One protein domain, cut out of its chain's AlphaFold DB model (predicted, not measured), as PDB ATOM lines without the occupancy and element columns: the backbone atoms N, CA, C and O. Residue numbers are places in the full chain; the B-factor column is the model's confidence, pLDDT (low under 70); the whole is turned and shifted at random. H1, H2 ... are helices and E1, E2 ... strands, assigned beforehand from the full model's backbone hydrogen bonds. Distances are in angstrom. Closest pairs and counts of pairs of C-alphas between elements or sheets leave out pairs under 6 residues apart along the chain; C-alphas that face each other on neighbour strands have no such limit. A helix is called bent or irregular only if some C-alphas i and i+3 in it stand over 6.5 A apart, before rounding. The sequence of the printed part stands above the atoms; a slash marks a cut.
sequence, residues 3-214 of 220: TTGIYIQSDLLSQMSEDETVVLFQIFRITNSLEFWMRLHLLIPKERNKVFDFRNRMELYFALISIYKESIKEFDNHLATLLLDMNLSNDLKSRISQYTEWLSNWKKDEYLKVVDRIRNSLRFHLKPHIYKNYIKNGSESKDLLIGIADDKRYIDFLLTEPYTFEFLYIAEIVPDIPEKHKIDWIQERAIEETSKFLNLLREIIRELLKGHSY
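Overview. This is residues 3 to 214 of the 220 residues of an uncharacterized protein of Candidatus Schekmanbacteria bacterium RIFCSPLOWO2_12_FULL_38_15 (UniProt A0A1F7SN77). A small two-stranded sheet, E1 beside E2, lies towards one end of an elongated bundle of three long helices, H2, H3 and H8, and the short helix H7 lies towards the other end. H4 packs on H3 and H8, H5 on H3 and H6 on H2, while residues 150 to 163 make a long link from E2 to H7. The 212 printed residues hold, in order, E1 H1 H2 H3 H4 H5 H6 E2 H7 H8; the sheet is antiparallel and the class is mostly helix. The whole is compact, with a radius of gyration of the C-alphas of 19.0 A, and spans 61 by 40 by 27 A.

Along the chain. E1, residues 3 to 8, begins with C-alpha 3 at (-23.384, 42.873, -0.059); E2 is residues 144 to 149. H2, residues 18 to 46, is 42.6 A long. H3, residues 54 to 85, is 44.8 A long and has a kink of 48 degrees near residue 75. H8, residues 179 to 208, is 44.4 A long and ends with C-alpha 208 at (-44.335, 50.006, 10.515). H3 is irregular, C-alphas 77 and 80 being 7.3 A apart; H8 only just so, with 6.9 A between C-alphas 180 and 183. H4, residues 90 to 103, is 19.9 A long, and H7, residues 164 to 173, 15.2 A. H1 is residues 10 to 15, H5 residues 110 to 117 and H6 residues 128 to 133.

Arrangement. E1 and E2 are antiparallel neighbours at 146 degrees, with N 6 and O 147 within hydrogen-bond range at 3.0 A. Residues 7 to 8 of E1 also pair, antiparallel, with residues 213 to 214. The closest C-alphas of E2 and H2, Ile 146 and Phe 28, are 7.9 A apart. H2 and H3 form a helical hairpin: they touch, closest at the C-alphas of Trp 37 and Leu 64, 5.8 A, at a shallow tilt of 19 degrees, opposite ways. H8 touches H2, closest at C-alphas 198 and 31, 6.2 A. H3, the hub, touches H5 with residues 65 to 69 alone, closest at C-alphas 69 and 115, 5.9 A, about perpendicular at 85 degrees. H5 touches H7, closest at C-alphas 114 and 170, 6.1 A. H1 is close to H2 but not clearly touching, 7.0 A between C-alphas 13 and 21. Every O i to N i+4 pair is within hydrogen-bond range in H1, H4 and H5; the counts are 23 of 25 in H2, 25 of 28 in H3, 4 of 6 in H7, 24 of 26 in H8 and 0 of 2 in H6, where 2 of 3 O i to N i+3 pairs are.

Size, cuts and confidence. The C-alphas farthest apart, Ser 139 and Pro 178, are 63.2 A apart. The printed part has no cut, its one long link is E2 to H7, and residues 46 to 51, of which 46 belongs to H2, stand free. The mean pLDDT of the printed part is 71.3; residues 3 to 7, 41 to 59 and 118 to 171 are under 70.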
ATOM      1  N   THR A   3     -21.960  42.661   0.186       61.59
ATOM      2  CA  THR A   3     -23.384  42.873  -0.059       61.59
ATOM      3  C   THR A   3     -24.020  43.486   1.184       61.59
ATOM      4  O   THR A   3     -23.676  43.113   2.300       61.59
ATOM      5  N   THR A   4     -24.929  44.451   1.035       64.06
ATOM      6  CA  THR A   4     -25.600  45.074   2.193       64.06
ATOM      7  C   THR A   4     -26.992  44.480   2.377       64.06
ATOM      8  O   THR A   4     -27.825  44.554   1.476       64.06
ATOM      9  N   GLY A   5     -27.264  43.922   3.553       57.38
ATOM     10  CA  GLY A   5     -28.594  43.489   3.967       57.38
ATOM     11  C   GLY A   5     -29.365  44.593   4.675       57.38
ATOM     12  O   GLY A   5     -28.776  45.424   5.372       57.38
ATOM     13  N   ILE A   6     -30.687  44.578   4.520       66.06
ATOM     14  CA  ILE A   6     -31.614  45.380   5.326       66.06
ATOM     15  C   ILE A   6     -32.263  44.451   6.350       66.06
ATOM     16  O   ILE A   6     -32.859  43.434   5.988       66.06
ATOM     17  N   TYR A   7     -32.134  44.814   7.621       67.56
ATOM     18  CA  TYR A   7     -32.579  44.029   8.765       67.56
ATOM     19  C   TYR A   7     -33.649  44.770   9.558       67.56
ATOM     20  O   TYR A   7     -33.622  46.000   9.645       67.56
ATOM     21  N   ILE A   8     -34.557  44.007  10.166       73.06
ATOM     22  CA  ILE A   8     -35.484  44.483  11.199       73.06
ATOM     23  C   ILE A   8     -34.936  44.078  12.567       73.06
ATOM     24  O   ILE A   8     -34.528  42.929  12.751       73.06
ATOM     25  N   GLN A   9     -34.951  45.016  13.514       77.50
ATOM     26  CA  GLN A   9     -34.630  44.760  14.914       77.50
ATOM     27  C   GLN A   9     -35.565  43.703  15.503       77.50
ATOM     28  O   GLN A   9     -36.791  43.817  15.452       77.50
ATOM     29  N   SER A  10     -34.961  42.694  16.108       71.81
ATOM     30  CA  SER A  10     -35.624  41.617  16.837       71.81
ATOM     31  C   SER A  10     -36.610  42.095  17.908       71.81
ATOM     32  O   SER A  10     -37.669  41.480  18.055       71.81
ATOM     33  N   ASP A  11     -36.308  43.205  18.589       78.25
ATOM     34  CA  ASP A  11     -37.177  43.812  19.603       78.25
ATOM     35  C   ASP A  11     -38.540  44.224  19.031       78.25
ATOM     36  O   ASP A  11     -39.564  43.926  19.646       78.25
ATOM     37  N   LEU A  12     -38.587  44.821  17.831       80.62
ATOM     38  CA  LEU A  12     -39.854  45.170  17.176       80.62
ATOM     39  C   LEU A  12     -40.678  43.909  16.898       80.62
ATOM     40  O   LEU A  12     -41.851  43.845  17.250       80.62
ATOM     41  N   LEU A  13     -40.051  42.886  16.310       73.00
ATOM     42  CA  LEU A  13     -40.730  41.628  15.986       73.00
ATOM     43  C   LEU A  13     -41.259  40.917  17.236       73.00
ATOM     44  O   LEU A  13     -42.288  40.260  17.169       73.00
ATOM     45  N   SER A  14     -40.576  41.054  18.376       72.06
ATOM     46  CA  SER A  14     -41.024  40.480  19.649       72.06
ATOM     47  C   SER A  14     -42.223  41.204  20.272       72.06
ATOM     48  O   SER A  14     -42.917  40.624  21.103       72.06
ATOM     49  N   GLN A  15     -42.451  42.464  19.889       81.69
ATOM     50  CA  GLN A  15     -43.561  43.291  20.365       81.69
ATOM     51  C   GLN A  15     -44.797  43.186  19.465       81.69
ATOM     52  O   GLN A  15     -45.899  43.483  19.921       81.69
ATOM     53  N   MET A  16     -44.623  42.769  18.208       82.06
ATOM     54  CA  MET A  16     -45.724  42.522  17.279       82.06
ATOM     55  C   MET A  16     -46.435  41.214  17.625       82.06
ATOM     56  O   MET A  16     -45.812  40.197  17.936       82.06
ATOM     57  N   SER A  17     -47.758  41.220  17.517       84.12
ATOM     58  CA  SER A  17     -48.541  39.987  17.535       84.12
ATOM     59  C   SER A  17     -48.224  39.099  16.323       84.12
ATOM     60  O   SER A  17     -47.628  39.525  15.325       84.12
ATOM     61  N   GLU A  18     -48.645  37.833  16.395       77.38
ATOM     62  CA  GLU A  18     -48.517  36.886  15.281       77.38
ATOM     63  C   GLU A  18     -49.197  37.432  14.015       77.38
ATOM     64  O   GLU A  18     -48.591  37.426  12.943       77.38
ATOM     65  N   ASP A  19     -50.407  37.979  14.149       79.88
ATOM     66  CA  ASP A  19     -51.183  38.520  13.031       79.88
ATOM     67  C   ASP A  19     -50.515  39.757  12.413       79.88
ATOM     68  O   ASP A  19     -50.363  39.833  11.194       79.88
ATOM     69  N   GLU A  20     -50.021  40.687  13.233       82.50
ATOM     70  CA  GLU A  20     -49.278  41.862  12.755       82.50
ATOM     71  C   GLU A  20     -48.002  41.467  12.000       82.50
ATOM     72  O   GLU A  20     -47.661  42.059  10.972       82.50
ATOM     73  N   THR A  21     -47.305  40.436  12.477       79.00
ATOM     74  CA  THR A  21     -46.090  39.929  11.827       79.00
ATOM     75  C   THR A  21     -46.408  39.269  10.483       79.00
ATOM     76  O   THR A  21     -45.705  39.490   9.491       79.00
ATOM     77  N   VAL A  22     -47.496  38.494  10.414       78.19
ATOM     78  CA  VAL A  22     -47.993  37.912   9.158       78.19
ATOM     79  C   VAL A  22     -48.351  39.014   8.160       78.19
ATOM     80  O   VAL A  22     -47.938  38.928   7.003       78.19
ATOM     81  N   VAL A  23     -49.058  40.062   8.593       84.31
ATOM     82  CA  VAL A  23     -49.420  41.211   7.746       84.31
ATOM     83  C   VAL A  23     -48.175  41.881   7.177       84.31
ATOM     84  O   VAL A  23     -48.078  42.066   5.961       84.31
ATOM     85  N   LEU A  24     -47.182  42.174   8.020       82.31
ATOM     86  CA  LEU A  24     -45.925  42.788   7.592       82.31
ATOM     87  C   LEU A  24     -45.215  41.955   6.508       82.31
ATOM     88  O   LEU A  24     -44.813  42.489   5.470       82.31
ATOM     89  N   PHE A  25     -45.103  40.637   6.696       78.69
ATOM     90  CA  PHE A  25     -44.466  39.757   5.709       78.69
ATOM     91  C   PHE A  25     -45.272  39.595   4.423       78.69
ATOM     92  O   PHE A  25     -44.682  39.503   3.341       78.69
ATOM     93  N   GLN A  26     -46.601  39.598   4.504       78.06
ATOM     94  CA  GLN A  26     -47.450  39.590   3.318       78.06
ATOM     95  C   GLN A  26     -47.263  40.862   2.489       78.06
ATOM     96  O   GLN A  26     -47.132  40.782   1.266       78.06
ATOM     97  N   ILE A  27     -47.147  42.020   3.140       83.25
ATOM     98  CA  ILE A  27     -46.899  43.296   2.463       83.25
ATOM     99  C   ILE A  27     -45.514  43.312   1.809       83.25
ATOM    100  O   ILE A  27     -45.407  43.737   0.656       83.25
ATOM    101  N   PHE A  28     -44.467  42.784   2.458       77.50
ATOM    102  CA  PHE A  28     -43.165  42.611   1.797       77.50
ATOM    103  C   PHE A  28     -43.248  41.696   0.580       77.50
ATOM    104  O   PHE A  28     -42.710  42.036  -0.474       77.50
ATOM    105  N   ARG A  29     -43.928  40.549   0.696       78.69
ATOM    106  CA  ARG A  29     -44.095  39.605  -0.418       78.69
ATOM    107  C   ARG A  29     -44.768  40.278  -1.611       78.69
ATOM    108  O   ARG A  29     -44.259  40.177  -2.727       78.69
ATOM    109  N   ILE A  30     -45.892  40.957  -1.375       83.94
ATOM    110  CA  ILE A  30     -46.647  41.658  -2.418       83.94
ATOM    111  C   ILE A  30     -45.780  42.750  -3.052       83.94
ATOM    112  O   ILE A  30     -45.652  42.793  -4.275       83.94
ATOM    113  N   THR A  31     -45.133  43.580  -2.228       81.94
ATOM    114  CA  THR A  31     -44.277  44.679  -2.697       81.94
ATOM    115  C   THR A  31     -43.143  44.153  -3.574       81.94
ATOM    116  O   THR A  31     -42.990  44.599  -4.706       81.94
ATOM    117  N   ASN A  32     -42.405  43.141  -3.110       75.25
ATOM    118  CA  ASN A  32     -41.295  42.552  -3.861       75.25
ATOM    119  C   ASN A  32     -41.752  41.935  -5.190       75.25
ATOM    120  O   ASN A  32     -41.081  42.110  -6.209       75.25
ATOM    121  N   SER A  33     -42.894  41.240  -5.196       80.31
ATOM    122  CA  SER A  33     -43.465  40.648  -6.410       80.31
ATOM    123  C   SER A  33     -43.849  41.724  -7.428       80.31
ATOM    124  O   SER A  33     -43.446  41.658  -8.587       80.31
ATOM    125  N   LEU A  34     -44.579  42.758  -7.009       84.00
ATOM    126  CA  LEU A  34     -44.975  43.851  -7.898       84.00
ATOM    127  C   LEU A  34     -43.764  44.648  -8.404       84.00
ATOM    128  O   LEU A  34     -43.696  44.973  -9.587       84.00
ATOM    129  N   GLU A  35     -42.770  44.913  -7.553       79.06
ATOM    130  CA  GLU A  35     -41.529  45.589  -7.952       79.06
ATOM    131  C   GLU A  35     -40.690  44.772  -8.936       79.06
ATOM    132  O   GLU A  35     -40.027  45.344  -9.803       79.06
ATOM    133  N   PHE A  36     -40.676  43.446  -8.805       80.56
ATOM    134  CA  PHE A  36     -40.042  42.555  -9.773       80.56
ATOM    135  C   PHE A  36     -40.677  42.721 -11.158       80.56
ATOM    136  O   PHE A  36     -39.982  43.062 -12.116       80.56
ATOM    137  N   TRP A  37     -42.002  42.590 -11.249       78.00
ATOM    138  CA  TRP A  37     -42.711  42.703 -12.524       78.00
ATOM    139  C   TRP A  37     -42.590  44.109 -13.120       78.00
ATOM    140  O   TRP A  37     -42.264  44.252 -14.297       78.00
ATOM    141  N   MET A  38     -42.721  45.159 -12.304       81.25
ATOM    142  CA  MET A  38     -42.495  46.546 -12.733       81.25
ATOM    143  C   MET A  38     -41.077  46.785 -13.271       81.25
ATOM    144  O   MET A  38     -40.896  47.530 -14.235       81.25
ATOM    145  N   ARG A  39     -40.048  46.156 -12.689       71.56
ATOM    146  CA  ARG A  39     -38.672  46.247 -13.206       71.56
ATOM    147  C   ARG A  39     -38.512  45.508 -14.528       71.56
ATOM    148  O   ARG A  39     -37.893  46.058 -15.441       71.56
ATOM    149  N   LEU A  40     -39.106  44.325 -14.656       71.06
ATOM    150  CA  LEU A  40     -39.096  43.542 -15.892       71.06
ATOM    151  C   LEU A  40     -39.678  44.351 -17.066       71.06
ATOM    152  O   LEU A  40     -39.093  44.400 -18.151       71.06
ATOM    153  N   HIS A  41     -40.746  45.107 -16.798       68.88
ATOM    154  CA  HIS A  41     -41.349  46.054 -17.737       68.88
ATOM    155  C   HIS A  41     -40.457  47.208 -18.174       68.88
ATOM    156  O   HIS A  41     -40.584  47.675 -19.300       68.88
ATOM    157  N   LEU A  42     -39.565  47.693 -17.312       67.00
ATOM    158  CA  LEU A  42     -38.667  48.800 -17.643       67.00
ATOM    159  C   LEU A  42     -37.406  48.332 -18.377       67.00
ATOM    160  O   LEU A  42     -36.837  49.095 -19.162       67.00
ATOM    161  N   LEU A  43     -36.949  47.108 -18.107       59.62
ATOM    162  CA  LEU A  43     -35.715  46.551 -18.664       59.62
ATOM    163  C   LEU A  43     -35.913  46.052 -20.101       59.62
ATOM    164  O   LEU A  43     -35.160  46.442 -20.996       59.62
ATOM    165  N   ILE A  44     -36.967  45.273 -20.353       60.09
ATOM    166  CA  ILE A  44     -37.183  44.607 -21.649       60.09
ATOM    167  C   ILE A  44     -37.358  45.589 -22.830       60.09
ATOM    168  O   ILE A  44     -36.758  45.363 -23.887       60.09
ATOM    169  N   PRO A  45     -38.088  46.718 -22.705       55.94
ATOM    170  CA  PRO A  45     -38.175  47.717 -23.772       55.94
ATOM    171  C   PRO A  45     -36.857  48.458 -24.031       55.94
ATOM    172  O   PRO A  45     -36.562  48.793 -25.182       55.94
ATOM    173  N   LYS A  46     -36.055  48.713 -22.985       55.06
ATOM    174  CA  LYS A  46     -34.798  49.478 -23.081       55.06
ATOM    175  C   LYS A  46     -33.680  48.698 -23.762       55.06
ATOM    176  O   LYS A  46     -32.842  49.305 -24.422       55.06
ATOM    177  N   GLU A  47     -33.678  47.372 -23.657       49.09
ATOM    178  CA  GLU A  47     -32.594  46.545 -24.194       49.09
ATOM    179  C   GLU A  47     -32.651  46.316 -25.716       49.09
ATOM    180  O   GLU A  47     -31.793  45.617 -26.248       49.09
ATOM    181  N   ARG A  48     -33.618  46.905 -26.455       49.28
ATOM    182  CA  ARG A  48     -33.842  46.643 -27.905       49.28
ATOM    183  C   ARG A  48     -33.716  45.149 -28.240       49.28
ATOM    184  O   ARG A  48     -33.193  44.764 -29.288       49.28
ATOM    185  N   ASN A  49     -34.154  44.306 -27.313       49.38
ATOM    186  CA  ASN A  49     -33.837  42.898 -27.351       49.38
ATOM    187  C   ASN A  49     -34.747  42.256 -28.404       49.38
ATOM    188  O   ASN A  49     -35.957  42.168 -28.206       49.38
ATOM    189  N   LYS A  50     -34.181  41.860 -29.554       50.50
ATOM    190  CA  LYS A  50     -34.924  41.185 -30.641       50.50
ATOM    191  C   LYS A  50     -35.557  39.860 -30.186       50.50
ATOM    192  O   LYS A  50     -36.391  39.324 -30.899       50.50
ATOM    193  N   VAL A  51     -35.152  39.358 -29.016       46.62
ATOM    194  CA  VAL A  51     -35.678  38.155 -28.358       46.62
ATOM    195  C   VAL A  51     -37.100  38.366 -27.812       46.62
ATOM    196  O   VAL A  51     -37.875  37.417 -27.757       46.62
ATOM    197  N   PHE A  52     -37.483  39.600 -27.458       48.59
ATOM    198  CA  PHE A  52     -38.822  39.923 -26.953       48.59
ATOM    199  C   PHE A  52     -39.585  40.770 -27.975       48.59
ATOM    200  O   PHE A  52     -39.453  42.002 -28.018       48.59
ATOM    201  N   ASP A  53     -40.363  40.093 -28.820       58.38
ATOM    202  CA  ASP A  53     -41.240  40.727 -29.803       58.38
ATOM    203  C   ASP A  53     -42.383  41.533 -29.140       58.38
ATOM    204  O   ASP A  53     -42.533  41.583 -27.915       58.38
ATOM    205  N   PHE A  54     -43.184  42.228 -29.954       63.09
ATOM    206  CA  PHE A  54     -44.315  43.033 -29.475       63.09
ATOM    207  C   PHE A  54     -45.322  42.211 -28.653       63.09
ATOM    208  O   PHE A  54     -45.862  42.705 -27.662       63.09
ATOM    209  N   ARG A  55     -45.541  40.948 -29.029       59.72
ATOM    210  CA  ARG A  55     -46.472  40.045 -28.353       59.72
ATOM    211  C   ARG A  55     -45.970  39.687 -26.953       59.72
ATOM    212  O   ARG A  55     -46.724  39.850 -25.998       59.72
ATOM    213  N   ASN A  56     -44.692  39.343 -26.817       62.88
ATOM    214  CA  ASN A  56     -44.069  39.058 -25.525       62.88
ATOM    215  C   ASN A  56     -44.138  40.277 -24.588       62.88
ATOM    216  O   ASN A  56     -44.361  40.134 -23.390       62.88
ATOM    217  N   ARG A  57     -44.004  41.503 -25.118       67.81
ATOM    218  CA  ARG A  57     -44.156  42.732 -24.311       67.81
ATOM    219  C   ARG A  57     -45.569  42.905 -23.776       67.81
ATOM    220  O   ARG A  57     -45.726  43.272 -22.617       67.81
ATOM    221  N   MET A  58     -46.579  42.639 -24.600       69.81
ATOM    222  CA  MET A  58     -47.969  42.679 -24.153       69.81
ATOM    223  C   MET A  58     -48.256  41.623 -23.093       69.81
ATOM    224  O   MET A  58     -48.884  41.934 -22.087       69.81
ATOM    225  N   GLU A  59     -47.766  40.400 -23.283       69.44
ATOM    226  CA  GLU A  59     -47.935  39.301 -22.327       69.44
ATOM    227  C   GLU A  59     -47.351  39.640 -20.951       69.44
ATOM    228  O   GLU A  59     -47.988  39.358 -19.936       69.44
ATOM    229  N   LEU A  60     -46.212  40.339 -20.898       73.25
ATOM    230  CA  LEU A  60     -45.688  40.858 -19.634       73.25
ATOM    231  C   LEU A  60     -46.702  41.780 -18.947       73.25
ATOM    232  O   LEU A  60     -46.853  41.702 -17.733       73.25
ATOM    233  N   TYR A  61     -47.410  42.640 -19.693       76.56
ATOM    234  CA  TYR A  61     -48.333  43.609 -19.084       76.56
ATOM    235  C   TYR A  61     -49.550  42.890 -18.522       76.56
ATOM    236  O   TYR A  61     -49.996  43.202 -17.423       76.56
ATOM    237  N   PHE A  62     -50.034  41.862 -19.216       73.44
ATOM    238  CA  PHE A  62     -51.070  40.983 -18.681       73.44
ATOM    239  C   PHE A  62     -50.605  40.210 -17.451       73.44
ATOM    240  O   PHE A  62     -51.385  40.052 -16.511       73.44
ATOM    241  N   ALA A  63     -49.346  39.774 -17.413       75.94
ATOM    242  CA  ALA A  63     -48.780  39.137 -16.234       75.94
ATOM    243  C   ALA A  63     -48.698  40.112 -15.048       75.94
ATOM    244  O   ALA A  63     -49.142  39.765 -13.954       75.94
ATOM    245  N   LEU A  64     -48.244  41.353 -15.261       81.19
ATOM    246  CA  LEU A  64     -48.280  42.406 -14.243       81.19
ATOM    247  C   LEU A  64     -49.702  42.664 -13.751       81.19
ATOM    248  O   LEU A  64     -49.919  42.668 -12.544       81.19
ATOM    249  N   ILE A  65     -50.674  42.826 -14.655       81.62
ATOM    250  CA  ILE A  65     -52.073  43.049 -14.274       81.62
ATOM    251  C   ILE A  65     -52.626  41.842 -13.499       81.62
ATOM    252  O   ILE A  65     -53.344  42.020 -12.518       81.62
ATOM    253  N   SER A  66     -52.263  40.612 -13.875       79.25
ATOM    254  CA  SER A  66     -52.654  39.403 -13.142       79.25
ATOM    255  C   SER A  66     -52.052  39.362 -11.735       79.25
ATOM    256  O   SER A  66     -52.739  38.983 -10.790       79.25
ATOM    257  N   ILE A  67     -50.788  39.752 -11.567       80.69
ATOM    258  CA  ILE A  67     -50.139  39.801 -10.249       80.69
ATOM    259  C   ILE A  67     -50.712  40.942  -9.407       80.69
ATOM    260  O   ILE A  67     -50.971  40.758  -8.216       80.69
ATOM    261  N   TYR A  68     -50.967  42.095 -10.021       87.62
ATOM    262  CA  TYR A  68     -51.676  43.211  -9.411       87.62
ATOM    263  C   TYR A  68     -53.059  42.776  -8.912       87.62
ATOM    264  O   TYR A  68     -53.354  42.973  -7.738       87.62
ATOM    265  N   LYS A  69     -53.849  42.077  -9.739       84.25
ATOM    266  CA  LYS A  69     -55.157  41.511  -9.372       84.25
ATOM    267  C   LYS A  69     -55.103  40.654  -8.110       84.25
ATOM    268  O   LYS A  69     -55.930  40.810  -7.217       84.25
ATOM    269  N   GLU A  70     -54.162  39.720  -8.036       81.62
ATOM    270  CA  GLU A  70     -54.065  38.836  -6.870       81.62
ATOM    271  C   GLU A  70     -53.595  39.596  -5.630       81.62
ATOM    272  O   GLU A  70     -54.063  39.336  -4.523       81.62
ATOM    273  N   SER A  71     -52.738  40.595  -5.826       87.94
ATOM    274  CA  SER A  71     -52.255  41.462  -4.756       87.94
ATOM    275  C   SER A  71     -53.367  42.337  -4.169       87.94
ATOM    276  O   SER A  71     -53.500  42.400  -2.950       87.94
ATOM    277  N   ILE A  72     -54.194  42.973  -5.006       89.88
ATOM    278  CA  ILE A  72     -55.321  43.796  -4.538       89.88
ATOM    279  C   ILE A  72     -56.430  42.953  -3.905       89.88
ATOM    280  O   ILE A  72     -57.058  43.417  -2.965       89.88
ATOM    281  N   LYS A  73     -56.644  41.704  -4.345       86.75
ATOM    282  CA  LYS A  73     -57.580  40.783  -3.681       86.75
ATOM    283  C   LYS A  73     -57.107  40.384  -2.290       86.75
ATOM    284  O   LYS A  73     -57.921  40.341  -1.376       86.75
ATOM    285  N   GLU A  74     -55.828  40.043  -2.135       84.25
ATOM    286  CA  GLU A  74     -55.260  39.725  -0.817       84.25
ATOM    287  C   GLU A  74     -55.327  40.953   0.099       84.25
ATOM    288  O   GLU A  74     -55.669  40.850   1.277       84.25
ATOM    289  N   PHE A  75     -55.053  42.131  -0.466       89.50
ATOM    290  CA  PHE A  75     -55.142  43.392   0.250       89.50
ATOM    291  C   PHE A  75     -56.565  43.689   0.726       89.50
ATOM    292  O   PHE A  75     -56.767  43.887   1.919       89.50
ATOM    293  N   ASP A  76     -57.542  43.665  -0.176       88.12
ATOM    294  CA  ASP A  76     -58.935  44.024   0.104       88.12
ATOM    295  C   ASP A  76     -59.636  43.019   1.032       88.12
ATOM    296  O   ASP A  76     -60.279  43.410   2.001       88.12
ATOM    297  N   ASN A  77     -59.459  41.712   0.801       82.38
ATOM    298  CA  ASN A  77     -60.165  40.686   1.578       82.38
ATOM    299  C   ASN A  77     -59.599  40.471   2.988       82.38
ATOM    300  O   ASN A  77     -60.281  39.878   3.825       82.38
ATOM    301  N   HIS A  78     -58.337  40.839   3.233       82.44
ATOM    302  CA  HIS A  78     -57.652  40.435   4.459       82.44
ATOM    303  C   HIS A  78     -56.730  41.506   5.041       82.44
ATOM    304  O   HIS A  78     -56.896  41.884   6.200       82.44
ATOM    305  N   LEU A  79     -55.759  42.006   4.269       89.44
ATOM    306  CA  LEU A  79     -54.708  42.854   4.843       89.44
ATOM    307  C   LEU A  79     -55.218  44.238   5.248       89.44
ATOM    308  O   LEU A  79     -54.777  44.758   6.266       89.44
ATOM    309  N   ALA A  80     -56.128  44.838   4.480       90.81
ATOM    310  CA  ALA A  80     -56.594  46.200   4.719       90.81
ATOM    311  C   ALA A  80     -57.286  46.341   6.078       90.81
ATOM    312  O   ALA A  80     -56.968  47.265   6.820       90.81
ATOM    313  N   THR A  81     -58.170  45.407   6.443       90.88
ATOM    314  CA  THR A  81     -58.826  45.413   7.758       90.88
ATOM    315  C   THR A  81     -57.803  45.325   8.885       90.88
ATOM    316  O   THR A  81     -57.814  46.165   9.777       90.88
ATOM    317  N   LEU A  82     -56.862  44.378   8.800       90.19
ATOM    318  CA  LEU A  82     -55.823  44.225   9.820       90.19
ATOM    319  C   LEU A  82     -54.938  45.476   9.916       90.19
ATOM    320  O   LEU A  82     -54.623  45.929  11.009       90.19
ATOM    321  N   LEU A  83     -54.588  46.088   8.782       92.31
ATOM    322  CA  LEU A  83     -53.811  47.327   8.738       92.31
ATOM    323  C   LEU A  83     -54.534  48.520   9.370       92.31
ATOM    324  O   LEU A  83     -53.889  49.370   9.985       92.31
ATOM    325  N   LEU A  84     -55.856  48.604   9.222       92.94
ATOM    326  CA  LEU A  84     -56.653  49.660   9.845       92.94
ATOM    327  C   LEU A  84     -56.675  49.540  11.375       92.94
ATOM    328  O   LEU A  84     -56.770  50.567  12.054       92.94
ATOM    329  N   ASP A  85     -56.501  48.332  11.909       90.44
ATOM    330  CA  ASP A  85     -56.407  48.070  13.348       90.44
ATOM    331  C   ASP A  85     -54.984  48.280  13.906       90.44
ATOM    332  O   ASP A  85     -54.818  48.530  15.101       90.44
ATOM    333  N   MET A  86     -53.953  48.275  13.053       89.75
ATOM    334  CA  MET A  86     -52.562  48.530  13.450       89.75
ATOM    335  C   MET A  86     -52.306  49.995  13.849       89.75
ATOM    336  O   MET A  86     -53.073  50.915  13.536       89.75
ATOM    337  N   ASN A  87     -51.176  50.244  14.522       88.06
ATOM    338  CA  ASN A  87     -50.735  51.580  14.941       88.06
ATOM    339  C   ASN A  87     -50.138  52.408  13.778       88.06
ATOM    340  O   ASN A  87     -48.966  52.778  13.796       88.06
ATOM    341  N   LEU A  88     -50.949  52.665  12.749       91.88
ATOM    342  CA  LEU A  88     -50.632  53.545  11.620       91.88
ATOM    343  C   LEU A  88     -51.218  54.948  11.823       91.88
ATOM    344  O   LEU A  88     -52.243  55.122  12.488       91.88
ATOM    345  N   SER A  89     -50.614  55.948  11.188       94.44
ATOM    346  CA  SER A  89     -51.124  57.313  11.146       94.44
ATOM    347  C   SER A  89     -52.523  57.386  10.533       94.44
ATOM    348  O   SER A  89     -52.879  56.645   9.615       94.44
ATOM    349  N   ASN A  90     -53.325  58.342  11.011       95.62
ATOM    350  CA  ASN A  90     -54.679  58.566  10.493       95.62
ATOM    351  C   ASN A  90     -54.690  58.912   8.995       95.62
ATOM    352  O   ASN A  90     -55.637  58.554   8.300       95.62
ATOM    353  N   ASP A  91     -53.645  59.583   8.497       96.00
ATOM    354  CA  ASP A  91     -53.478  59.855   7.064       96.00
ATOM    355  C   ASP A  91     -53.373  58.552   6.264       96.00
ATOM    356  O   ASP A  91     -54.131  58.325   5.319       96.00
ATOM    357  N   LEU A  92     -52.494  57.646   6.695       95.00
ATOM    358  CA  LEU A  92     -52.284  56.387   6.002       95.00
ATOM    359  C   LEU A  92     -53.509  55.469   6.097       95.00
ATOM    360  O   LEU A  92     -53.900  54.872   5.095       95.00
ATOM    361  N   LYS A  93     -54.172  55.421   7.260       95.94
ATOM    362  CA  LYS A  93     -55.454  54.713   7.420       95.94
ATOM    363  C   LYS A  93     -56.522  55.257   6.471       95.94
ATOM    364  O   LYS A  93     -57.195  54.477   5.804       95.94
ATOM    365  N   SER A  94     -56.635  56.580   6.346       96.38
ATOM    366  CA  SER A  94     -57.553  57.220   5.395       96.38
ATOM    367  C   SER A  94     -57.265  56.787   3.955       96.38
ATOM    368  O   SER A  94     -58.179  56.404   3.227       96.38
ATOM    369  N   ARG A  95     -55.991  56.755   3.553       95.88
ATOM    370  CA  ARG A  95     -55.587  56.325   2.205       95.88
ATOM    371  C   ARG A  95     -55.851  54.844   1.940       95.88
ATOM    372  O   ARG A  95     -56.251  54.506   0.830       95.88
ATOM    373  N   ILE A  96     -55.673  53.971   2.935       95.06
ATOM    374  CA  ILE A  96     -56.054  52.548   2.846       95.06
ATOM    375  C   ILE A  96     -57.565  52.420   2.615       95.06
ATOM    376  O   ILE A  96     -57.990  51.708   1.703       95.06
ATOM    377  N   SER A  97     -58.375  53.148   3.388       94.88
ATOM    378  CA  SER A  97     -59.835  53.156   3.240       94.88
ATOM    379  C   SER A  97     -60.281  53.697   1.877       94.88
ATOM    380  O   SER A  97     -61.127  53.102   1.221       94.88
ATOM    381  N   GLN A  98     -59.672  54.783   1.397       94.44
ATOM    382  CA  GLN A  98     -59.956  55.324   0.062       94.44
ATOM    383  C   GLN A  98     -59.590  54.331  -1.047       94.44
ATOM    384  O   GLN A  98     -60.318  54.195  -2.030       94.44
ATOM    385  N   TYR A  99     -58.467  53.622  -0.897       93.00
ATOM    386  CA  TYR A  99     -58.037  52.633  -1.881       93.00
ATOM    387  C   TYR A  99     -58.986  51.429  -1.923       93.00
ATOM    388  O   TYR A  99     -59.400  51.020  -3.003       93.00
ATOM    389  N   THR A 100     -59.386  50.900  -0.764       93.25
ATOM    390  CA  THR A 100     -60.372  49.802  -0.661       93.25
ATOM    391  C   THR A 100     -61.759  50.204  -1.174       93.25
ATOM    392  O   THR A 100     -62.409  49.439  -1.893       93.25
ATOM    393  N   GLU A 101     -62.196  51.440  -0.922       92.62
ATOM    394  CA  GLU A 101     -63.425  51.982  -1.514       92.62
ATOM    395  C   GLU A 101     -63.340  52.035  -3.048       92.62
ATOM    396  O   GLU A 101     -64.279  51.637  -3.744       92.62
ATOM    397  N   TRP A 102     -62.204  52.471  -3.604       91.94
ATOM    398  CA  TRP A 102     -61.998  52.450  -5.051       91.94
ATOM    399  C   TRP A 102     -62.012  51.022  -5.619       91.94
ATOM    400  O   TRP A 102     -62.698  50.790  -6.614       91.94
ATOM    401  N   LEU A 103     -61.367  50.049  -4.961       89.56
ATOM    402  CA  LEU A 103     -61.391  48.632  -5.365       89.56
ATOM    403  C   LEU A 103     -62.817  48.056  -5.426       89.56
ATOM    404  O   LEU A 103     -63.140  47.252  -6.305       89.56
ATOM    405  N   SER A 104     -63.709  48.541  -4.561       87.88
ATOM    406  CA  SER A 104     -65.126  48.159  -4.554       87.88
ATOM    407  C   SER A 104     -65.907  48.661  -5.784       87.88
ATOM    408  O   SER A 104     -66.991  48.153  -6.086       87.88
ATOM    409  N   ASN A 105     -65.358  49.606  -6.556       87.94
ATOM    410  CA  ASN A 105     -65.976  50.164  -7.763       87.94
ATOM    411  C   ASN A 105     -65.671  49.374  -9.049       87.94
ATOM    412  O   ASN A 105     -65.834  49.909 -10.148       87.94
ATOM    413  N   TRP A 106     -65.304  48.094  -8.952       80.62
ATOM    414  CA  TRP A 106     -64.915  47.256 -10.098       80.62
ATOM    415  C   TRP A 106     -65.945  47.179 -11.239       80.62
ATOM    416  O   TRP A 106     -65.584  46.958 -12.387       80.62
ATOM    417  N   LYS A 107     -67.238  47.401 -10.962       80.06
ATOM    418  CA  LYS A 107     -68.293  47.456 -11.997       80.06
ATOM    419  C   LYS A 107     -68.342  48.778 -12.763       80.06
ATOM    420  O   LYS A 107     -69.017  48.858 -13.789       80.06
ATOM    421  N   LYS A 108     -67.699  49.827 -12.258       85.12
ATOM    422  CA  LYS A 108     -67.756  51.188 -12.805       85.12
ATOM    423  C   LYS A 108     -66.417  51.603 -13.401       85.12
ATOM    424  O   LYS A 108     -66.416  52.105 -14.517       85.12
ATOM    425  N   ASP A 109     -65.317  51.334 -12.706       89.50
ATOM    426  CA  ASP A 109     -63.967  51.676 -13.158       89.50
ATOM    427  C   ASP A 109     -63.514  50.758 -14.306       89.50
ATOM    428  O   ASP A 109     -63.537  49.532 -14.194       89.50
ATOM    429  N   GLU A 110     -63.135  51.353 -15.435       85.69
ATOM    430  CA  GLU A 110     -62.763  50.632 -16.657       85.69
ATOM    431  C   GLU A 110     -61.492  49.799 -16.472       85.69
ATOM    432  O   GLU A 110     -61.418  48.673 -16.963       85.69
ATOM    433  N   TYR A 111     -60.510  50.296 -15.714       85.69
ATOM    434  CA  TYR A 111     -59.282  49.548 -15.465       85.69
ATOM    435  C   TYR A 111     -59.545  48.366 -14.528       85.69
ATOM    436  O   TYR A 111     -59.100  47.254 -14.812       85.69
ATOM    437  N   LEU A 112     -60.349  48.547 -13.474       84.62
ATOM    438  CA  LEU A 112     -60.734  47.433 -12.602       84.62
ATOM    439  C   LEU A 112     -61.543  46.354 -13.335       84.62
ATOM    440  O   LEU A 112     -61.370  45.172 -13.037       84.62
ATOM    441  N   LYS A 113     -62.357  46.710 -14.337       80.75
ATOM    442  CA  LYS A 113     -63.005  45.720 -15.220       80.75
ATOM    443  C   LYS A 113     -61.986  44.917 -16.030       80.75
ATOM    444  O   LYS A 113     -62.139  43.705 -16.160       80.75
ATOM    445  N   VAL A 114     -60.942  45.565 -16.558       78.19
ATOM    446  CA  VAL A 114     -59.845  44.872 -17.262       78.19
ATOM    447  C   VAL A 114     -59.116  43.919 -16.310       78.19
ATOM    448  O   VAL A 114     -58.902  42.753 -16.645       78.19
ATOM    449  N   VAL A 115     -58.797  44.383 -15.100       79.06
ATOM    450  CA  VAL A 115     -58.170  43.579 -14.039       79.06
ATOM    451  C   VAL A 115     -59.045  42.371 -13.678       79.06
ATOM    452  O   VAL A 115     -58.560  41.236 -13.624       79.06
ATOM    453  N   ASP A 116     -60.351  42.566 -13.484       77.38
ATOM    454  CA  ASP A 116     -61.299  41.486 -13.195       77.38
ATOM    455  C   ASP A 116     -61.422  40.486 -14.357       77.38
ATOM    456  O   ASP A 116     -61.511  39.273 -14.138       77.38
ATOM    457  N   ARG A 117     -61.307  40.959 -15.600       72.88
ATOM    458  CA  ARG A 117     -61.399  40.110 -16.788       72.88
ATOM    459  C   ARG A 117     -60.197  39.184 -16.971       72.88
ATOM    460  O   ARG A 117     -60.383  38.022 -17.338       72.88
ATOM    461  N   ILE A 118     -58.983  39.668 -16.715       68.06
ATOM    462  CA  ILE A 118     -57.753  38.893 -16.943       68.06
ATOM    463  C   ILE A 118     -57.763  37.643 -16.049       68.06
ATOM    464  O   ILE A 118     -57.744  37.723 -14.817       68.06
ATOM    465  N   ARG A 119     -57.873  36.462 -16.677       53.50
ATOM    466  CA  ARG A 119     -57.923  35.169 -15.982       53.50
ATOM    467  C   ARG A 119     -56.555  34.817 -15.401       53.50
ATOM    468  O   ARG A 119     -55.536  34.906 -16.078       53.50
ATOM    469  N   ASN A 120     -56.561  34.338 -14.161       47.66
ATOM    470  CA  ASN A 120     -55.367  33.846 -13.486       47.66
ATOM    471  C   ASN A 120     -54.798  32.618 -14.203       47.66
ATOM    472  O   ASN A 120     -55.470  31.591 -14.305       47.66
ATOM    473  N   SER A 121     -53.524  32.674 -14.579       35.94
ATOM    474  CA  SER A 121     -52.682  31.473 -14.695       35.94
ATOM    475  C   SER A 121     -51.455  31.504 -13.772       35.94
ATOM    476  O   SER A 121     -50.771  30.492 -13.640       35.94
ATOM    477  N   LEU A 122     -51.222  32.591 -13.028       38.25
ATOM    478  CA  LEU A 122     -50.119  32.683 -12.067       38.25
ATOM    479  C   LEU A 122     -50.576  32.264 -10.663       38.25
ATOM    480  O   LEU A 122     -51.101  33.045  -9.875       38.25
ATOM    481  N   ARG A 123     -50.379  30.977 -10.357       32.97
ATOM    482  CA  ARG A 123     -50.558  30.395  -9.021       32.97
ATOM    483  C   ARG A 123     -49.431  30.863  -8.090       32.97
ATOM    484  O   ARG A 123     -48.382  30.232  -8.056       32.97
ATOM    485  N   PHE A 124     -49.661  31.895  -7.280       33.31
ATOM    486  CA  PHE A 124     -48.788  32.216  -6.139       33.31
ATOM    487  C   PHE A 124     -49.594  32.433  -4.854       33.31
ATOM    488  O   PHE A 124     -49.655  33.525  -4.291       33.31
ATOM    489  N   HIS A 125     -50.177  31.350  -4.338       34.50
ATOM    490  CA  HIS A 125     -50.715  31.326  -2.978       34.50
ATOM    491  C   HIS A 125     -49.680  30.707  -2.030       34.50
ATOM    492  O   HIS A 125     -49.691  29.499  -1.792       34.50
ATOM    493  N   LEU A 126     -48.790  31.522  -1.460       38.84
ATOM    494  CA  LEU A 126     -48.170  31.150  -0.187       38.84
ATOM    495  C   LEU A 126     -49.185  31.493   0.901       38.84
ATOM    496  O   LEU A 126     -49.435  32.661   1.194       38.84
ATOM    497  N   LYS A 127     -49.844  30.459   1.426       43.47
ATOM    498  CA  LYS A 127     -50.888  30.602   2.443       43.47
ATOM    499  C   LYS A 127     -50.295  31.254   3.714       43.47
ATOM    500  O   LYS A 127     -49.209  30.840   4.124       43.47
ATOM    501  N   PRO A 128     -51.015  32.172   4.391       43.16
ATOM    502  CA  PRO A 128     -50.522  32.894   5.575       43.16
ATOM    503  C   PRO A 128     -49.916  32.014   6.683       43.16
ATOM    504  O   PRO A 128     -48.953  32.401   7.334       43.16
ATOM    505  N   HIS A 129     -50.406  30.781   6.853       52.59
ATOM    506  CA  HIS A 129     -49.890  29.848   7.862       52.59
ATOM    507  C   HIS A 129     -48.412  29.446   7.677       52.59
ATOM    508  O   HIS A 129     -47.803  28.965   8.627       52.59
ATOM    509  N   ILE A 130     -47.818  29.638   6.492       47.78
ATOM    510  CA  ILE A 130     -46.397  29.330   6.243       47.78
ATOM    511  C   ILE A 130     -45.484  30.236   7.083       47.78
ATOM    512  O   ILE A 130     -44.414  29.805   7.513       47.78
ATOM    513  N   TYR A 131     -45.924  31.462   7.376       47.69
ATOM    514  CA  TYR A 131     -45.167  32.421   8.179       47.69
ATOM    515  C   TYR A 131     -45.141  32.070   9.669       47.69
ATOM    516  O   TYR A 131     -44.198  32.452  10.356       47.69
ATOM    517  N   LYS A 132     -46.095  31.262  10.154       52.31
ATOM    518  CA  LYS A 132     -46.174  30.840  11.565       52.31
ATOM    519  C   LYS A 132     -44.913  30.115  12.039       52.31
ATOM    520  O   LYS A 132     -44.524  30.249  13.189       52.31
ATOM    521  N   ASN A 133     -44.226  29.407  11.140       47.12
ATOM    522  CA  ASN A 133     -42.977  28.707  11.457       47.12
ATOM    523  C   ASN A 133     -41.771  29.648  11.642       47.12
ATOM    524  O   ASN A 133     -40.749  29.230  12.187       47.12
ATOM    525  N   TYR A 134     -41.867  30.894  11.167       47.16
ATOM    526  CA  TYR A 134     -40.808  31.906  11.260       47.16
ATOM    527  C   TYR A 134     -41.024  32.881  12.426       47.16
ATOM    528  O   TYR A 134     -40.095  33.589  12.810       47.16
ATOM    529  N   ILE A 135     -42.223  32.885  13.019       50.28
ATOM    530  CA  ILE A 135     -42.586  33.675  14.196       50.28
ATOM    531  C   ILE A 135     -42.230  32.836  15.431       50.28
ATOM    532  O   ILE A 135     -42.986  31.967  15.859       50.28
ATOM    533  N   LYS A 136     -41.022  33.021  15.976       48.88
ATOM    534  CA  LYS A 136     -40.607  32.323  17.202       48.88
ATOM    535  C   LYS A 136     -41.228  32.997  18.426       48.88
ATOM    536  O   LYS A 136     -40.833  34.101  18.788       48.88
ATOM    537  N   ASN A 137     -42.125  32.292  19.111       40.41
ATOM    538  CA  ASN A 137     -42.563  32.667  20.454       40.41
ATOM    539  C   ASN A 137     -41.407  32.468  21.450       40.41
ATOM    540  O   ASN A 137     -41.079  31.335  21.795       40.41
ATOM    541  N   GLY A 138     -40.817  33.565  21.931       38.22
ATOM    542  CA  GLY A 138     -39.973  33.569  23.130       38.22
ATOM    543  C   GLY A 138     -38.447  33.555  22.925       38.22
ATOM    544  O   GLY A 138     -37.866  32.688  22.276       38.22
ATOM    545  N   SER A 139     -37.835  34.549  23.574       36.47
ATOM    546  CA  SER A 139     -36.459  34.722  24.082       36.47
ATOM    547  C   SER A 139     -35.225  34.761  23.172       36.47
ATOM    548  O   SER A 139     -34.219  35.282  23.636       36.47
ATOM    549  N   GLU A 140     -35.249  34.345  21.905       45.47
ATOM    550  CA  GLU A 140     -34.125  34.633  20.982       45.47
ATOM    551  C   GLU A 140     -34.629  34.977  19.576       45.47
ATOM    552  O   GLU A 140     -34.522  34.194  18.625       45.47
ATOM    553  N   SER A 141     -35.210  36.168  19.439       44.94
ATOM    554  CA  SER A 141     -35.462  36.752  18.124       44.94
ATOM    555  C   SER A 141     -34.108  37.209  17.567       44.94
ATOM    556  O   SER A 141     -33.465  38.093  18.122       44.94
ATOM    557  N   LYS A 142     -33.599  36.542  16.525       54.97
ATOM    558  CA  LYS A 142     -32.453  37.048  15.753       54.97
ATOM    559  C   LYS A 142     -32.991  38.075  14.763       54.97
ATOM    560  O   LYS A 142     -34.031  37.825  14.160       54.97
ATOM    561  N   ASP A 143     -32.279  39.187  14.576       49.84
ATOM    562  CA  ASP A 143     -32.656  40.202  13.585       49.84
ATOM    563  C   ASP A 143     -32.917  39.560  12.218       49.84
ATOM    564  O   ASP A 143     -32.118  38.752  11.726       49.84
ATOM    565  N   LEU A 144     -34.050  39.909  11.608       60.59
ATOM    566  CA  LEU A 144     -34.522  39.249  10.398       60.59
ATOM    567  C   LEU A 144     -34.065  40.009   9.153       60.59
ATOM    568  O   LEU A 144     -34.343  41.200   9.004       60.59
ATOM    569  N   LEU A 145     -33.400  39.299   8.238       45.09
ATOM    570  CA  LEU A 145     -33.079  39.799   6.905       45.09
ATOM    571  C   LEU A 145     -34.363  39.872   6.070       45.09
ATOM    572  O   LEU A 145     -34.983  38.846   5.803       45.09
ATOM    573  N   ILE A 146     -34.729  41.073   5.626       47.97
ATOM    574  CA  ILE A 146     -35.936  41.301   4.810       47.97
ATOM    575  C   ILE A 146     -35.632  41.646   3.354       47.97
ATOM    576  O   ILE A 146     -36.532  41.691   2.518       47.97
ATOM    577  N   GLY A 147     -34.362  41.880   3.035       38.19
ATOM    578  CA  GLY A 147     -33.937  42.179   1.679       38.19
ATOM    579  C   GLY A 147     -32.428  42.301   1.559       38.19
ATOM    580  O   GLY A 147     -31.729  42.650   2.513       38.19
ATOM    581  N   ILE A 148     -31.938  42.023   0.357       38.91
ATOM    582  CA  ILE A 148     -30.538  42.151  -0.031       38.91
ATOM    583  C   ILE A 148     -30.442  43.290  -1.049       38.91
ATOM    584  O   ILE A 148     -31.189  43.312  -2.026       38.91
ATOM    585  N   ALA A 149     -29.534  44.240  -0.828       36.91
ATOM    586  CA  ALA A 149     -29.179  45.234  -1.832       36.91
ATOM    587  C   ALA A 149     -28.097  44.642  -2.746       36.91
ATOM    588  O   ALA A 149     -26.947  44.510  -2.327       36.91
ATOM    589  N   ASP A 150     -28.483  44.267  -3.965       39.72
ATOM    590  CA  ASP A 150     -27.588  43.757  -5.007       39.72
ATOM    591  C   ASP A 150     -27.464  44.791  -6.141       39.72
ATOM    592  O   ASP A 150     -28.456  45.345  -6.619       39.72
ATOM    593  N   ASP A 151     -26.230  45.076  -6.540       32.81
ATOM    594  CA  ASP A 151     -25.821  46.007  -7.591       32.81
ATOM    595  C   ASP A 151     -25.736  45.346  -8.982       32.81
ATOM    596  O   ASP A 151     -25.486  46.027  -9.984       32.81
ATOM    597  N   LYS A 152     -26.011  44.038  -9.085       36.91
ATOM    598  CA  LYS A 152     -26.054  43.302 -10.357       36.91
ATOM    599  C   LYS A 152     -27.490  43.064 -10.839       36.91
ATOM    600  O   LYS A 152     -28.369  42.642 -10.097       36.91
ATOM    601  N   ARG A 153     -27.731  43.364 -12.123       35.84
ATOM    602  CA  ARG A 153     -29.026  43.172 -12.800       35.84
ATOM    603  C   ARG A 153     -29.337  41.678 -12.929       35.84
ATOM    604  O   ARG A 153     -28.538  40.944 -13.505       35.84
ATOM    605  N   TYR A 154     -30.501  41.266 -12.439       32.53
ATOM    606  CA  TYR A 154     -31.048  39.929 -12.659       32.53
ATOM    607  C   TYR A 154     -31.610  39.815 -14.084       32.53
ATOM    608  O   TYR A 154     -32.172  40.774 -14.618       32.53
ATOM    609  N   ILE A 155     -31.399  38.651 -14.703       30.33
ATOM    610  CA  ILE A 155     -32.009  38.263 -15.977       30.33
ATOM    611  C   ILE A 155     -33.182  37.360 -15.626       30.33
ATOM    612  O   ILE A 155     -32.988  36.200 -15.265       30.33
ATOM    613  N   ASP A 156     -34.385  37.900 -15.746       33.03
ATOM    614  CA  ASP A 156     -35.607  37.175 -15.443       33.03
ATOM    615  C   ASP A 156     -36.274  36.735 -16.749       33.03
ATOM    616  O   ASP A 156     -36.632  37.548 -17.603       33.03
ATOM    617  N   PHE A 157     -36.384  35.418 -16.931       25.69
ATOM    618  CA  PHE A 157     -37.020  34.798 -18.090       25.69
ATOM    619  C   PHE A 157     -38.524  34.644 -17.870       25.69
ATOM    620  O   PHE A 157     -38.955  34.146 -16.829       25.69
ATOM    621  N   LEU A 158     -39.313  34.948 -18.901       30.77
ATOM    622  CA  LEU A 158     -40.688  34.470 -19.011       30.77
ATOM    623  C   LEU A 158     -41.050  34.148 -20.461       30.77
ATOM    624  O   LEU A 158     -40.633  34.840 -21.388       30.77
ATOM    625  N   LEU A 159     -41.818  33.073 -20.626       28.16
ATOM    626  CA  LEU A 159     -42.240  32.486 -21.896       28.16
ATOM    627  C   LEU A 159     -43.652  31.927 -21.674       28.16
ATOM    628  O   LEU A 159     -43.768  31.047 -20.828       28.16
ATOM    629  N   THR A 160     -44.686  32.394 -22.394       32.94
ATOM    630  CA  THR A 160     -45.949  31.642 -22.623       32.94
ATOM    631  C   THR A 160     -46.857  32.276 -23.691       32.94
ATOM    632  O   THR A 160     -47.233  33.432 -23.561       32.94
ATOM    633  N   GLU A 161     -47.286  31.458 -24.662       33.00
ATOM    634  CA  GLU A 161     -48.225  31.734 -25.772       33.00
ATOM    635  C   GLU A 161     -49.747  31.731 -25.397       33.00
ATOM    636  O   GLU A 161     -50.086  31.380 -24.270       33.00
ATOM    637  N   PRO A 162     -50.698  31.916 -26.359       47.12
ATOM    638  CA  PRO A 162     -51.308  33.162 -26.859       47.12
ATOM    639  C   PRO A 162     -52.663  33.525 -26.208       47.12
ATOM    640  O   PRO A 162     -53.482  32.655 -25.924       47.12
ATOM    641  N   TYR A 163     -52.984  34.828 -26.160       49.22
ATOM    642  CA  TYR A 163     -54.251  35.376 -25.629       49.22
ATOM    643  C   TYR A 163     -55.121  36.158 -26.640       49.22
ATOM    644  O   TYR A 163     -55.848  37.066 -26.249       49.22
ATOM    645  N   THR A 164     -55.110  35.835 -27.938       48.16
ATOM    646  CA  THR A 164     -55.803  36.637 -28.980       48.16
ATOM    647  C   THR A 164     -57.292  36.905 -28.696       48.16
ATOM    648  O   THR A 164     -57.792  37.979 -29.013       48.16
ATOM    649  N   PHE A 165     -57.997  35.971 -28.051       51.22
ATOM    650  CA  PHE A 165     -59.403  36.144 -27.662       51.22
ATOM    651  C   PHE A 165     -59.588  37.152 -26.517       51.22
ATOM    652  O   PHE A 165     -60.489  37.978 -26.582       51.22
ATOM    653  N   GLU A 166     -58.729  37.139 -25.493       55.25
ATOM    654  CA  GLU A 166     -58.842  38.074 -24.359       55.25
ATOM    655  C   GLU A 166     -58.564  39.521 -24.780       55.25
ATOM    656  O   GLU A 166     -59.200  40.438 -24.265       55.25
ATOM    657  N   PHE A 167     -57.694  39.737 -25.774       58.59
ATOM    658  CA  PHE A 167     -57.463  41.069 -26.343       58.59
ATOM    659  C   PHE A 167     -58.733  41.702 -26.914       58.59
ATOM    660  O   PHE A 167     -58.965  42.888 -26.694       58.59
ATOM    661  N   LEU A 168     -59.557  40.920 -27.621       56.03
ATOM    662  CA  LEU A 168     -60.782  41.424 -28.245       56.03
ATOM    663  C   LEU A 168     -61.791  41.892 -27.190       56.03
ATOM    664  O   LEU A 168     -62.302  42.999 -27.294       56.03
ATOM    665  N   TYR A 169     -61.999  41.115 -26.124       64.12
ATOM    666  CA  TYR A 169     -62.904  41.508 -25.036       64.12
ATOM    667  C   TYR A 169     -62.369  42.673 -24.212       64.12
ATOM    668  O   TYR A 169     -63.128  43.543 -23.799       64.12
ATOM    669  N   ILE A 170     -61.062  42.718 -23.960       64.62
ATOM    670  CA  ILE A 170     -60.466  43.834 -23.224       64.62
ATOM    671  C   ILE A 170     -60.580  45.128 -24.037       64.62
ATOM    672  O   ILE A 170     -60.878  46.174 -23.466       64.62
ATOM    673  N   ALA A 171     -60.454  45.062 -25.364       60.78
ATOM    674  CA  ALA A 171     -60.682  46.210 -26.237       60.78
ATOM    675  C   ALA A 171     -62.127  46.752 -26.184       60.78
ATOM    676  O   ALA A 171     -62.323  47.929 -26.492       60.78
ATOM    677  N   GLU A 172     -63.118  45.948 -25.785       70.12
ATOM    678  CA  GLU A 172     -64.509  46.383 -25.553       70.12
ATOM    679  C   GLU A 172     -64.708  47.071 -24.188       70.12
ATOM    680  O   GLU A 172     -65.687  47.789 -24.003       70.12
ATOM    681  N   ILE A 173     -63.796  46.856 -23.229       77.31
ATOM    682  CA  ILE A 173     -63.847  47.439 -21.874       77.31
ATOM    683  C   ILE A 173     -63.148  48.804 -21.820       77.31
ATOM    684  O   ILE A 173     -63.561  49.674 -21.054       77.31
ATOM    685  N   VAL A 174     -62.067  48.967 -22.591       80.81
ATOM    686  CA  VAL A 174     -61.288  50.212 -22.671       80.81
ATOM    687  C   VAL A 174     -62.178  51.362 -23.172       80.81
ATOM    688  O   VAL A 174     -63.005  51.119 -24.056       80.81
ATOM    689  N   PRO A 175     -61.993  52.601 -22.665       80.88
ATOM    690  CA  PRO A 175     -62.751  53.771 -23.106       80.88
ATOM    691  C   PRO A 175     -62.742  53.959 -24.628       80.88
ATOM    692  O   PRO A 175     -61.872  53.446 -25.340       80.88
ATOM    693  N   ASP A 176     -63.718  54.717 -25.130       82.88
ATOM    694  CA  ASP A 176     -63.913  54.950 -26.564       82.88
ATOM    695  C   ASP A 176     -62.806  55.847 -27.149       82.88
ATOM    696  O   ASP A 176     -62.931  57.064 -27.287       82.88
ATOM    697  N   ILE A 177     -61.668  55.215 -27.433       83.81
ATOM    698  CA  ILE A 177     -60.474  55.796 -28.043       83.81
ATOM    699  C   ILE A 177     -60.103  55.006 -29.307       83.81
ATOM    700  O   ILE A 177     -60.482  53.835 -29.441       83.81
ATOM    701  N   PRO A 178     -59.333  55.599 -30.243       83.62
ATOM    702  CA  PRO A 178     -58.924  54.904 -31.459       83.62
ATOM    703  C   PRO A 178     -58.240  53.567 -31.147       83.62
ATOM    704  O   PRO A 178     -57.389  53.502 -30.262       83.62
ATOM    705  N   GLU A 179     -58.561  52.517 -31.910       71.31
ATOM    706  CA  GLU A 179     -58.118  51.133 -31.658       71.31
ATOM    707  C   GLU A 179     -56.602  51.009 -31.437       71.31
ATOM    708  O   GLU A 179     -56.150  50.348 -30.505       71.31
ATOM    709  N   LYS A 180     -55.818  51.753 -32.225       73.44
ATOM    710  CA  LYS A 180     -54.354  51.820 -32.118       73.44
ATOM    711  C   LYS A 180     -53.823  52.316 -30.762       73.44
ATOM    712  O   LYS A 180     -52.664  52.066 -30.472       73.44
ATOM    713  N   HIS A 181     -54.639  53.002 -29.960       80.12
ATOM    714  CA  HIS A 181     -54.275  53.552 -28.647       80.12
ATOM    715  C   HIS A 181     -54.851  52.757 -27.471       80.12
ATOM    716  O   HIS A 181     -54.476  53.005 -26.328       80.12
ATOM    717  N   LYS A 182     -55.736  51.781 -27.717       75.44
ATOM    718  CA  LYS A 182     -56.329  50.966 -26.644       75.44
ATOM    719  C   LYS A 182     -55.276  50.179 -25.870       75.44
ATOM    720  O   LYS A 182     -55.352  50.071 -24.651       75.44
ATOM    721  N   ILE A 183     -54.271  49.672 -26.579       75.56
ATOM    722  CA  ILE A 183     -53.139  48.963 -25.980       75.56
ATOM    723  C   ILE A 183     -52.293  49.903 -25.116       75.56
ATOM    724  O   ILE A 183     -51.995  49.550 -23.977       75.56
ATOM    725  N   ASP A 184     -51.947  51.086 -25.627       80.88
ATOM    726  CA  ASP A 184     -51.150  52.071 -24.887       80.88
ATOM    727  C   ASP A 184     -51.857  52.470 -23.586       80.88
ATOM    728  O   ASP A 184     -51.248  52.456 -22.520       80.88
ATOM    729  N   TRP A 185     -53.174  52.691 -23.648       85.88
ATOM    730  CA  TRP A 185     -53.985  52.985 -22.470       85.88
ATOM    731  C   TRP A 185     -53.910  51.871 -21.415       85.88
ATOM    732  O   TRP A 185     -53.696  52.154 -20.238       85.88
ATOM    733  N   ILE A 186     -54.024  50.596 -21.814       80.44
ATOM    734  CA  ILE A 186     -53.912  49.458 -20.880       80.44
ATOM    735  C   ILE A 186     -52.528  49.439 -20.221       80.44
ATOM    736  O   ILE A 186     -52.428  49.237 -19.011       80.44
ATOM    737  N   GLN A 187     -51.466  49.640 -21.005       82.56
ATOM    738  CA  GLN A 187     -50.089  49.629 -20.505       82.56
ATOM    739  C   GLN A 187     -49.840  50.760 -19.504       82.56
ATOM    740  O   GLN A 187     -49.309  50.521 -18.418       82.56
ATOM    741  N   GLU A 188     -50.242  51.981 -19.857       86.94
ATOM    742  CA  GLU A 188     -50.083  53.165 -19.015       86.94
ATOM    743  C   GLU A 188     -50.848  53.008 -17.702       86.94
ATOM    744  O   GLU A 188     -50.266  53.188 -16.632       86.94
ATOM    745  N   ARG A 189     -52.115  52.574 -17.762       88.12
ATOM    746  CA  ARG A 189     -52.933  52.339 -16.563       88.12
ATOM    747  C   ARG A 189     -52.368  51.219 -15.693       88.12
ATOM    748  O   ARG A 189     -52.347  51.363 -14.474       88.12
ATOM    749  N   ALA A 190     -51.845  50.145 -16.289       85.94
ATOM    750  CA  ALA A 190     -51.215  49.061 -15.535       85.94
ATOM    751  C   ALA A 190     -49.993  49.528 -14.736       85.94
ATOM    752  O   ALA A 190     -49.853  49.194 -13.555       85.94
ATOM    753  N   ILE A 191     -49.133  50.335 -15.362       87.62
ATOM    754  CA  ILE A 191     -47.967  50.945 -14.713       87.62
ATOM    755  C   ILE A 191     -48.413  51.927 -13.633       87.62
ATOM    756  O   ILE A 191     -47.897  51.882 -12.513       87.62
ATOM    757  N   GLU A 192     -49.346  52.821 -13.959       91.38
ATOM    758  CA  GLU A 192     -49.816  53.880 -13.069       91.38
ATOM    759  C   GLU A 192     -50.438  53.293 -11.797       91.38
ATOM    760  O   GLU A 192     -50.015  53.629 -10.688       91.38
ATOM    761  N   GLU A 193     -51.392  52.374 -11.942       91.56
ATOM    762  CA  GLU A 193     -52.122  51.811 -10.807       91.56
ATOM    763  C   GLU A 193     -51.260  50.862  -9.973       91.56
ATOM    764  O   GLU A 193     -51.312  50.906  -8.741       91.56
ATOM    765  N   THR A 194     -50.371  50.087 -10.607       89.69
ATOM    766  CA  THR A 194     -49.390  49.297  -9.849       89.69
ATOM    767  C   THR A 194     -48.429  50.202  -9.076       89.69
ATOM    768  O   THR A 194     -48.101  49.910  -7.927       89.69
ATOM    769  N   SER A 195     -48.004  51.326  -9.660       90.69
ATOM    770  CA  SER A 195     -47.119  52.291  -8.992       90.69
ATOM    771  C   SER A 195     -47.801  52.974  -7.808       90.69
ATOM    772  O   SER A 195     -47.190  53.101  -6.745       90.69
ATOM    773  N   LYS A 196     -49.068  53.382  -7.954       93.25
ATOM    774  CA  LYS A 196     -49.872  53.940  -6.854       93.25
ATOM    775  C   LYS A 196     -49.987  52.947  -5.702       93.25
ATOM    776  O   LYS A 196     -49.734  53.314  -4.555       93.25
ATOM    777  N   PHE A 197     -50.300  51.691  -6.012       94.81
ATOM    778  CA  PHE A 197     -50.425  50.649  -5.002       94.81
ATOM    779  C   PHE A 197     -49.092  50.348  -4.311       94.81
ATOM    780  O   PHE A 197     -49.022  50.327  -3.086       94.81
ATOM    781  N   LEU A 198     -48.006  50.219  -5.077       91.69
ATOM    782  CA  LEU A 198     -46.655  50.057  -4.533       91.69
ATOM    783  C   LEU A 198     -46.262  51.203  -3.599       91.69
ATOM    784  O   LEU A 198     -45.660  50.956  -2.557       91.69
ATOM    785  N   ASN A 199     -46.598  52.446  -3.944       93.19
ATOM    786  CA  ASN A 199     -46.321  53.587  -3.076       93.19
ATOM    787  C   ASN A 199     -47.088  53.483  -1.755       93.19
ATOM    788  O   ASN A 199     -46.479  53.660  -0.704       93.19
ATOM    789  N   LEU A 200     -48.371  53.105  -1.788       94.94
ATOM    790  CA  LEU A 200     -49.145  52.853  -0.570       94.94
ATOM    791  C   LEU A 200     -48.487  51.770   0.305       94.94
ATOM    792  O   LEU A 200     -48.255  51.998   1.490       94.94
ATOM    793  N   LEU A 201     -48.118  50.624  -0.279       92.81
ATOM    794  CA  LEU A 201     -47.478  49.523   0.454       92.81
ATOM    795  C   LEU A 201     -46.117  49.916   1.045       92.81
ATOM    796  O   LEU A 201     -45.811  49.569   2.185       92.81
ATOM    797  N   ARG A 202     -45.303  50.676   0.304       88.69
ATOM    798  CA  ARG A 202     -44.009  51.190   0.786       88.69
ATOM    799  C   ARG A 202     -44.170  52.154   1.948       88.69
ATOM    800  O   ARG A 202     -43.344  52.146   2.857       88.69
ATOM    801  N   GLU A 203     -45.195  52.994   1.918       91.00
ATOM    802  CA  GLU A 203     -45.475  53.919   3.011       91.00
ATOM    803  C   GLU A 203     -45.941  53.186   4.269       91.00
ATOM    804  O   GLU A 203     -45.429  53.480   5.348       91.00
ATOM    805  N   ILE A 204     -46.777  52.152   4.118       91.44
ATOM    806  CA  ILE A 204     -47.124  51.225   5.204       91.44
ATOM    807  C   ILE A 204     -45.872  50.580   5.794       91.44
ATOM    808  O   ILE A 204     -45.637  50.688   6.994       91.44
ATOM    809  N   ILE A 205     -45.022  49.973   4.960       88.56
ATOM    810  CA  ILE A 205     -43.750  49.384   5.404       88.56
ATOM    811  C   ILE A 205     -42.909  50.416   6.161       88.56
ATOM    812  O   ILE A 205     -42.385  50.134   7.236       88.56
ATOM    813  N   ARG A 206     -42.750  51.616   5.596       87.81
ATOM    814  CA  ARG A 206     -41.911  52.665   6.178       87.81
ATOM    815  C   ARG A 206     -42.414  53.090   7.550       87.81
ATOM    816  O   ARG A 206     -41.588  53.371   8.414       87.81
ATOM    817  N   GLU A 207     -43.726  53.181   7.729       90.88
ATOM    818  CA  GLU A 207     -44.324  53.557   9.002       90.88
ATOM    819  C   GLU A 207     -44.196  52.430  10.036       90.88
ATOM    820  O   GLU A 207     -43.719  52.689  11.139       90.88
ATOM    821  N   LEU A 208     -44.478  51.181   9.647       86.56
ATOM    822  CA  LEU A 208     -44.335  50.006  10.515       86.56
ATOM    823  C   LEU A 208     -42.892  49.774  10.987       86.56
ATOM    824  O   LEU A 208     -42.670  49.357  12.118       86.56
ATOM    825  N   LEU A 209     -41.900  50.048  10.136       84.62
ATOM    826  CA  LEU A 209     -40.483  49.839  10.461       84.62
ATOM    827  C   LEU A 209     -39.769  51.094  10.976       84.62
ATOM    828  O   LEU A 209     -38.544  51.080  11.149       84.62
ATOM    829  N   LYS A 210     -40.479  52.213  11.156       85.19
ATOM    830  CA  LYS A 210     -39.859  53.508  11.452       85.19
ATOM    831  C   LYS A 210     -39.034  53.432  12.740       85.19
ATOM    832  O   LYS A 210     -39.573  53.249  13.819       85.19
ATOM    833  N   GLY A 211     -37.720  53.629  12.619       81.44
ATOM    834  CA  GLY A 211     -36.789  53.568  13.755       81.44
ATOM    835  C   GLY A 211     -36.306  52.161  14.124       81.44
ATOM    836  O   GLY A 211     -35.461  52.041  15.004       81.44
ATOM    837  N   HIS A 212     -36.769  51.125  13.415       82.44
ATOM    838  CA  HIS A 212     -36.514  49.717  13.737       82.44
ATOM    839  C   HIS A 212     -35.839  48.915  12.615       82.44
ATOM    840  O   HIS A 212     -35.578  47.723  12.771       82.44
ATOM    841  N   SER A 213     -35.530  49.545  11.479       80.12
ATOM    842  CA  SER A 213     -34.762  48.931  10.389       80.12
ATOM    843  C   SER A 213     -33.328  49.457  10.333       80.12
ATOM    844  O   SER A 213     -33.117  50.666  10.462       80.12
ATOM    845  N   TYR A 214     -32.354  48.596  10.042       76.00
ATOM    846  CA  TYR A 214     -30.952  48.992   9.885       76.00
ATOM    847  C   TYR A 214     -30.251  48.220   8.757       76.00
ATOM    848  O   TYR A 214     -30.756  47.219   8.252       76.00
TER     849      TYR A 214